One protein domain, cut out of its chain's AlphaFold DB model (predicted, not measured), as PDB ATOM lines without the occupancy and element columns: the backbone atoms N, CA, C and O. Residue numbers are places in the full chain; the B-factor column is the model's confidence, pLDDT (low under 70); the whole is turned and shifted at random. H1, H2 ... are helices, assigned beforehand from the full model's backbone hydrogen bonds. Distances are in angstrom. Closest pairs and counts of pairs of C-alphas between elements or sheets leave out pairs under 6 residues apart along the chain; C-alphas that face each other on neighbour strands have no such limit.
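AT A GLANCE: This is residues 318 to 376 of the 654 residues of the protein "Alkylation response protein AidB-like acyl-CoA dehydrogenase" of Kutzneria kofuensis (UniProt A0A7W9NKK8). Three helices make an open-sided group in which H1 bridges the other two: H3 crosses it at a steep slant, H2 turns off at a corner near its far end, and H2 and H3 stand apart. A long loop, residues 340 to 356, leads from the end of H2 through the middle, near Phe 342, and round to the beginning of H3. The 59 printed residues hold three named helices, in the order H1, H2, H3, and no named strand; the class is all helix. The whole is compact, with a radius of gyration of the C-alphas of 10.2 A, and rounded, spanning 27 by 22 by 20 A.

HOW THE PARTS SIT: Start at H1, residues 318 to 329, and look at its residues 326 to 327, which alone touch H2, residues 333 to 339. They touch only at the corner by their tight link; the closest C-alphas, of Ile 327 and Gln 333, are 5.5 A apart. The two run opposite ways at a steep tilt of 50 degrees. Residues 320 to 324 of H1 alone touch residues 362 to 367 of H3, which is residues 357 to 369. Their closest C-alphas, of Val 324 and Leu 367, are 6.3 A apart, and the helices run the same way at a steep tilt of 44 degrees. H2 and H3 are apart. In H1, H2 and H3 every O i to N i+4 pair is within hydrogen-bond range.

IN THESE COORDINATES: Find C-alpha 318 at (37.336, 8.550, -19.831); from there H1 runs 16.5 A to C-alpha 329. H2 begins at C-alpha 333, at (56.106, 14.669, -18.309), and is 9.9 A long. H3 runs 18.5 A from C-alpha 357 to C-alpha 369 at (42.680, 18.420, -11.540).

THE WHOLE: The two C-alphas farthest apart, of Val 331 and Pro 357, are 28.9 A from each other. The printed part has no cut. The link from H2 to H3 is long, with 17 residues. Mean pLDDT of the printed part is 90.8, and no printed residue is under 70; H3 has a mean of 83.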
ATOM      1  N   SER A 318      36.605   9.761 -20.225       88.69
ATOM      2  CA  SER A 318      37.336   8.550 -19.831       88.69
ATOM      3  C   SER A 318      38.678   8.398 -20.553       88.69
ATOM      4  O   SER A 318      39.676   8.045 -19.922       88.69
ATOM      5  N   ASP A 319      38.727   8.714 -21.848       90.56
ATOM      6  CA  ASP A 319      39.965   8.687 -22.627       90.56
ATOM      7  C   ASP A 319      40.934   9.803 -22.215       90.56
ATOM      8  O   ASP A 319      42.094   9.520 -21.919       90.56
ATOM      9  N   ILE A 320      40.448  11.044 -22.094       92.06
ATOM     10  CA  ILE A 320      41.260  12.192 -21.659       92.06
ATOM     11  C   ILE A 320      41.859  11.921 -20.277       92.06
ATOM     12  O   ILE A 320      43.069  12.026 -20.110       92.06
ATOM     13  N   LYS A 321      41.059  11.458 -19.308       92.56
ATOM     14  CA  LYS A 321      41.536  11.073 -17.969       92.56
ATOM     15  C   LYS A 321      42.624  10.009 -18.018       92.56
ATOM     16  O   LYS A 321      43.613  10.097 -17.294       92.56
ATOM     17  N   ARG A 322      42.464   8.997 -18.875       95.75
ATOM     18  CA  ARG A 322      43.475   7.951 -19.060       95.75
ATOM     19  C   ARG A 322      44.780   8.523 -19.618       95.75
ATOM     20  O   ARG A 322      45.842   8.129 -19.144       95.75
ATOM     21  N   GLN A 323      44.710   9.425 -20.595       95.62
ATOM     22  CA  GLN A 323      45.891  10.060 -21.189       95.62
ATOM     23  C   GLN A 323      46.574  11.025 -20.208       95.62
ATOM     24  O   GLN A 323      47.788  10.952 -20.037       95.62
ATOM     25  N   VAL A 324      45.810  11.829 -19.461       95.62
ATOM     26  CA  VAL A 324      46.341  12.659 -18.365       95.62
ATOM     27  C   VAL A 324      47.035  11.797 -17.315       95.62
ATOM     28  O   VAL A 324      48.141  12.113 -16.893       95.62
ATOM     29  N   GLN A 325      46.460  10.655 -16.934       95.88
ATOM     30  CA  GLN A 325      47.116   9.756 -15.987       95.88
ATOM     31  C   GLN A 325      48.411   9.149 -16.550       95.88
ATOM     32  O   GLN A 325      49.353   8.912 -15.790       95.88
ATOM     33  N   ALA A 326      48.483   8.899 -17.862       95.50
ATOM     34  CA  ALA A 326      49.724   8.489 -18.513       95.50
ATOM     35  C   ALA A 326      50.791   9.593 -18.420       95.50
ATOM     36  O   ALA A 326      51.923   9.288 -18.052       95.50
ATOM     37  N   ILE A 327      50.407  10.861 -18.625       96.50
ATOM     38  CA  ILE A 327      51.275  12.035 -18.431       96.50
ATOM     39  C   ILE A 327      51.754  12.135 -16.980       96.50
ATOM     40  O   ILE A 327      52.953  12.243 -16.746       96.50
ATOM     41  N   VAL A 328      50.854  12.032 -15.997       95.75
ATOM     42  CA  VAL A 328      51.204  12.062 -14.564       95.75
ATOM     43  C   VAL A 328      52.249  10.999 -14.227       95.75
ATOM     44  O   VAL A 328      53.193  11.272 -13.487       95.75
ATOM     45  N   ASN A 329      52.097   9.797 -14.786       96.12
ATOM     46  CA  ASN A 329      52.972   8.658 -14.523       96.12
ATOM     47  C   ASN A 329      54.265   8.661 -15.358       96.12
ATOM     48  O   ASN A 329      55.121   7.795 -15.150       96.12
ATOM     49  N   ALA A 330      54.405   9.572 -16.322       95.31
ATOM     50  CA  ALA A 330      55.566   9.625 -17.194       95.31
ATOM     51  C   ALA A 330      56.812  10.097 -16.431       95.31
ATOM     52  O   ALA A 330      56.767  11.023 -15.624       95.31
ATOM     53  N   VAL A 331      57.957   9.478 -16.733       94.19
ATOM     54  CA  VAL A 331      59.261   9.895 -16.180       94.19
ATOM     55  C   VAL A 331      59.651  11.285 -16.689       94.19
ATOM     56  O   VAL A 331      60.238  12.071 -15.953       94.19
ATOM     57  N   ASP A 332      59.310  11.582 -17.945       94.62
ATOM     58  CA  ASP A 332      59.480  12.891 -18.573       94.62
ATOM     59  C   ASP A 332      58.105  13.411 -19.003       94.62
ATOM     60  O   ASP A 332      57.624  13.132 -20.105       94.62
ATOM     61  N   GLN A 333      57.453  14.137 -18.093       94.50
ATOM     62  CA  GLN A 333      56.106  14.669 -18.309       94.50
ATOM     63  C   GLN A 333      56.048  15.636 -19.492       94.50
ATOM     64  O   GLN A 333      55.063  15.641 -20.224       94.50
ATOM     65  N   ARG A 334      57.101  16.435 -19.725       94.88
ATOM     66  CA  ARG A 334      57.141  17.377 -20.852       94.88
ATOM     67  C   ARG A 334      57.164  16.635 -22.178       94.88
ATOM     68  O   ARG A 334      56.447  17.018 -23.101       94.88
ATOM     69  N   LYS A 335      57.984  15.590 -22.276       94.94
ATOM     70  CA  LYS A 335      58.017  14.754 -23.472       94.94
ATOM     71  C   LYS A 335      56.670  14.079 -23.714       94.94
ATOM     72  O   LYS A 335      56.182  14.133 -24.835       94.94
ATOM     73  N   GLU A 336      56.046  13.520 -22.679       96.50
ATOM     74  CA  GLU A 336      54.730  12.885 -22.821       96.50
ATOM     75  C   GLU A 336      53.644  13.900 -23.214       96.50
ATOM     76  O   GLU A 336      52.846  13.633 -24.108       96.50
ATOM     77  N   LEU A 337      53.645  15.104 -22.630       96.06
ATOM     78  CA  LEU A 337      52.761  16.206 -23.031       96.06
ATOM     79  C   LEU A 337      52.941  16.579 -24.512       96.06
ATOM     80  O   LEU A 337      51.960  16.857 -25.202       96.06
ATOM     81  N   ALA A 338      54.184  16.603 -25.000       95.19
ATOM     82  CA  ALA A 338      54.494  16.898 -26.394       95.19
ATOM     83  C   ALA A 338      54.047  15.767 -27.336       95.19
ATOM     84  O   ALA A 338      53.355  16.032 -28.316       95.19
ATOM     85  N   ASP A 339      54.415  14.523 -27.030       94.06
ATOM     86  CA  ASP A 339      54.180  13.356 -27.889       94.06
ATOM     87  C   ASP A 339      52.688  12.952 -27.920       94.06
ATOM     88  O   ASP A 339      52.196  12.487 -28.949       94.06
ATOM     89  N   SER A 340      51.944  13.181 -26.830       94.88
ATOM     90  CA  SER A 340      50.483  12.990 -26.770       94.88
ATOM     91  C   SER A 340      49.687  14.122 -27.430       94.88
ATOM     92  O   SER A 340      48.496  13.964 -27.685       94.88
ATOM     93  N   GLY A 341      50.310  15.275 -27.691       95.06
ATOM     94  CA  GLY A 341      49.643  16.477 -28.195       95.06
ATOM     95  C   GLY A 341      48.926  17.317 -27.127       95.06
ATOM     96  O   GLY A 341      48.358  18.353 -27.468       95.06
ATOM     97  N   PHE A 342      48.972  16.935 -25.845       95.38
ATOM     98  CA  PHE A 342      48.313  17.649 -24.735       95.38
ATOM     99  C   PHE A 342      48.982  18.980 -24.366       95.38
ATOM    100  O   PHE A 342      48.352  19.836 -23.743       95.38
ATOM    101  N   LEU A 343      50.240  19.188 -24.764       94.00
ATOM    102  CA  LEU A 343      50.916  20.474 -24.582       94.00
ATOM    103  C   LEU A 343      50.223  21.569 -25.406       94.00
ATOM    104  O   LEU A 343      49.920  22.638 -24.883       94.00
ATOM    105  N   ALA A 344      49.922  21.286 -26.675       92.56
ATOM    106  CA  ALA A 344      49.279  22.214 -27.601       92.56
ATOM    107  C   ALA A 344      48.085  21.541 -28.309       92.56
ATOM    108  O   ALA A 344      48.127  21.314 -29.519       92.56
ATOM    109  N   PRO A 345      46.991  21.230 -27.587       92.81
ATOM    110  CA  PRO A 345      45.922  20.360 -28.091       92.81
ATOM    111  C   PRO A 345      45.231  20.917 -29.341       92.81
ATOM    112  O   PRO A 345      44.837  20.160 -30.224       92.81
ATOM    113  N   HIS A 346      45.157  22.243 -29.460       89.00
ATOM    114  CA  HIS A 346      44.576  22.950 -30.603       89.00
ATOM    115  C   HIS A 346      45.448  22.971 -31.861       89.00
ATOM    116  O   HIS A 346      45.006  23.458 -32.901       89.00
ATOM    117  N   TRP A 347      46.703  22.530 -31.781       93.62
ATOM    118  CA  TRP A 347      47.551  22.429 -32.964       93.62
ATOM    119  C   TRP A 347      47.142  21.221 -33.808       93.62
ATOM    120  O   TRP A 347      46.648  20.226 -33.268       93.62
ATOM    121  N   PRO A 348      47.356  21.279 -35.133       93.69
ATOM    122  CA  PRO A 348      47.071  20.151 -36.003       93.69
ATOM    123  C   PRO A 348      47.926  18.937 -35.629       93.69
ATOM    124  O   PRO A 348      49.092  19.056 -35.230       93.69
ATOM    125  N   ARG A 349      47.361  17.745 -35.835       94.25
ATOM    126  CA  ARG A 349      48.113  16.486 -35.752       94.25
ATOM    127  C   ARG A 349      49.308  16.501 -36.726       94.25
ATOM    128  O   ARG A 349      49.182  17.056 -37.819       94.25
ATOM    129  N   PRO A 350      50.448  15.872 -36.377       93.62
ATOM    130  CA  PRO A 350      50.703  15.099 -35.155       93.62
ATOM    131  C   PRO A 350      51.215  15.925 -33.958       93.62
ATOM    132  O   PRO A 350      51.544  15.343 -32.936       93.62
ATOM    133  N   TYR A 351      51.318  17.255 -34.066       94.50
ATOM    134  CA  TYR A 351      51.932  18.112 -33.032       94.50
ATOM    135  C   TYR A 351      50.950  18.604 -31.960       94.50
ATOM    136  O   TYR A 351      51.348  19.217 -30.974       94.50
ATOM    137  N   GLY A 352      49.668  18.349 -32.184       94.50
ATOM    138  CA  GLY A 352      48.575  18.508 -31.243       94.50
ATOM    139  C   GLY A 352      47.507  17.463 -31.551       94.50
ATOM    140  O   GLY A 352      47.788  16.426 -32.161       94.50
ATOM    141  N   LEU A 353      46.266  17.747 -31.173       94.88
ATOM    142  CA  LEU A 353      45.142  16.825 -31.331       94.88
ATOM    143  C   LEU A 353      44.145  17.257 -32.409       94.88
ATOM    144  O   LEU A 353      43.255  16.471 -32.742       94.88
ATOM    145  N   ASP A 354      44.338  18.448 -32.985       92.25
ATOM    146  CA  ASP A 354      43.317  19.182 -33.740       92.25
ATOM    147  C   ASP A 354      42.065  19.455 -32.880       92.25
ATOM    148  O   ASP A 354      40.929  19.414 -33.350       92.25
ATOM    149  N   ALA A 355      42.283  19.686 -31.577       87.75
ATOM    150  CA  ALA A 355      41.216  19.770 -30.593       87.75
ATOM    151  C   ALA A 355      40.364  21.028 -30.785       87.75
ATOM    152  O   ALA A 355      40.860  22.162 -30.757       87.75
ATOM    153  N   GLY A 356      39.050  20.831 -30.890       81.19
ATOM    154  CA  GLY A 356      38.084  21.926 -30.857       81.19
ATOM    155  C   GLY A 356      38.059  22.634 -29.489       81.19
ATOM    156  O   GLY A 356      38.566  22.093 -28.506       81.19
ATOM    157  N   PRO A 357      37.442  23.827 -29.377       72.81
ATOM    158  CA  PRO A 357      37.429  24.599 -28.127       72.81
ATOM    159  C   PRO A 357      36.907  23.815 -26.913       72.81
ATOM    160  O   PRO A 357      37.461  23.911 -25.826       72.81
ATOM    161  N   THR A 358      35.868  23.003 -27.109       75.25
ATOM    162  CA  THR A 358      35.277  22.148 -26.070       75.25
ATOM    163  C   THR A 358      36.257  21.094 -25.558       75.25
ATOM    164  O   THR A 358      36.381  20.900 -24.354       75.25
ATOM    165  N   GLU A 359      36.975  20.425 -26.459       84.69
ATOM    166  CA  GLU A 359      37.952  19.393 -26.098       84.69
ATOM    167  C   GLU A 359      39.158  20.001 -25.373       84.69
ATOM    168  O   GLU A 359      39.610  19.444 -24.378       84.69
ATOM    169  N   GLN A 360      39.613  21.189 -25.792       84.75
ATOM    170  CA  GLN A 360      40.669  21.930 -25.093       84.75
ATOM    171  C   GLN A 360      40.288  22.252 -23.647       84.75
ATOM    172  O   GLN A 360      41.093  22.030 -22.754       84.75
ATOM    173  N   LEU A 361      39.057  22.717 -23.403       78.50
ATOM    174  CA  LEU A 361      38.589  23.019 -22.047       78.50
ATOM    175  C   LEU A 361      38.557  21.777 -21.151       78.50
ATOM    176  O   LEU A 361      38.918  21.869 -19.984       78.50
ATOM    177  N   ILE A 362      38.155  20.621 -21.692       85.25
ATOM    178  CA  ILE A 362      38.174  19.361 -20.934       85.25
ATOM    179  C   ILE A 362      39.619  18.943 -20.637       85.25
ATOM    180  O   ILE A 362      39.910  18.527 -19.521       85.25
ATOM    181  N   ILE A 363      40.523  19.046 -21.615       89.56
ATOM    182  CA  ILE A 363      41.945  18.737 -21.419       89.56
ATOM    183  C   ILE A 363      42.544  19.631 -20.331       89.56
ATOM    184  O   ILE A 363      43.199  19.118 -19.429       89.56
ATOM    185  N   ASP A 364      42.289  20.937 -20.397       85.25
ATOM    186  CA  ASP A 364      42.777  21.915 -19.427       85.25
ATOM    187  C   ASP A 364      42.264  21.591 -18.015       85.25
ATOM    188  O   ASP A 364      43.056  21.481 -17.085       85.25
ATOM    189  N   GLU A 365      40.963  21.322 -17.869       81.38
ATOM    190  CA  GLU A 365      40.350  20.970 -16.582       81.38
ATOM    191  C   GLU A 365      40.927  19.670 -15.989       81.38
ATOM    192  O   GLU A 365      41.186  19.585 -14.790       81.38
ATOM    193  N   GLU A 366      41.138  18.637 -16.808       89.81
ATOM    194  CA  GLU A 366      41.688  17.366 -16.329       89.81
ATOM    195  C   GLU A 366      43.186  17.465 -15.991       89.81
ATOM    196  O   GLU A 366      43.627  16.825 -15.035       89.81
ATOM    197  N   LEU A 367      43.961  18.284 -16.713       90.06
ATOM    198  CA  LEU A 367      45.351  18.594 -16.357       90.06
ATOM    199  C   LEU A 367      45.424  19.350 -15.023       90.06
ATOM    200  O   LEU A 367      46.194  18.948 -14.148       90.06
ATOM    201  N   ASP A 368      44.577  20.364 -14.833       82.50
ATOM    202  CA  ASP A 368      44.495  21.142 -13.591       82.50
ATOM    203  C   ASP A 368      44.111  20.248 -12.399       82.50
ATOM    204  O   ASP A 368      44.771  20.268 -11.358       82.50
ATOM    205  N   ASN A 369      43.099  19.386 -12.563       84.25
ATOM    206  CA  ASN A 369      42.680  18.420 -11.540       84.25
ATOM    207  C   ASN A 369      43.793  17.431 -11.158       84.25
ATOM    208  O   ASN A 369      43.852  16.966 -10.016       84.25
ATOM    209  N   ALA A 370      44.659  17.090 -12.110       90.44
ATOM    210  CA  ALA A 370      45.802  16.213 -11.897       90.44
ATOM    211  C   ALA A 370      47.052  16.951 -11.382       90.44
ATOM    212  O   ALA A 370      48.057  16.299 -11.089       90.44
ATOM    213  N   GLY A 371      47.008  18.284 -11.264       87.44
ATOM    214  CA  GLY A 371      48.158  19.112 -10.898       87.44
ATOM    215  C   GLY A 371      49.277  19.091 -11.944       87.44
ATOM    216  O   GLY A 371      50.449  19.195 -11.586       87.44
ATOM    217  N   VAL A 372      48.936  18.895 -13.222       90.88
ATOM    218  CA  VAL A 372      49.895  18.872 -14.332       90.88
ATOM    219  C   VAL A 372      49.980  20.257 -14.961       90.88
ATOM    220  O   VAL A 372      49.084  20.686 -15.684       90.88
ATOM    221  N   GLU A 373      51.102  20.936 -14.750       86.00
ATOM    222  CA  GLU A 373      51.377  22.218 -15.396       86.00
ATOM    223  C   GLU A 373      51.977  22.021 -16.793       86.00
ATOM    224  O   GLU A 373      52.914  21.241 -16.999       86.00
ATOM    225  N   ARG A 374      51.463  22.766 -17.778       88.31
ATOM    226  CA  ARG A 374      52.056  22.800 -19.120       88.31
ATOM    227  C   ARG A 374      53.231  23.778 -19.150       88.31
ATOM    228  O   ARG A 374      53.077  24.915 -18.709       88.31
ATOM    229  N   PRO A 375      54.380  23.388 -19.725       87.69
ATOM    230  CA  PRO A 375      55.508  24.296 -19.859       87.69
ATOM    231  C   PRO A 375      55.185  25.430 -20.839       87.69
ATOM    232  O   PRO A 375      54.600  25.204 -21.902       87.69
ATOM    233  N   ASP A 376      55.626  26.642 -20.511       85.62
ATOM    234  CA  ASP A 376      55.525  27.788 -21.413       85.62
ATOM    235  C   ASP A 376      56.560  27.679 -22.551       85.62
ATOM    236  O   ASP A 376      57.758  27.500 -22.320       85.62
TER     237      ASP A 376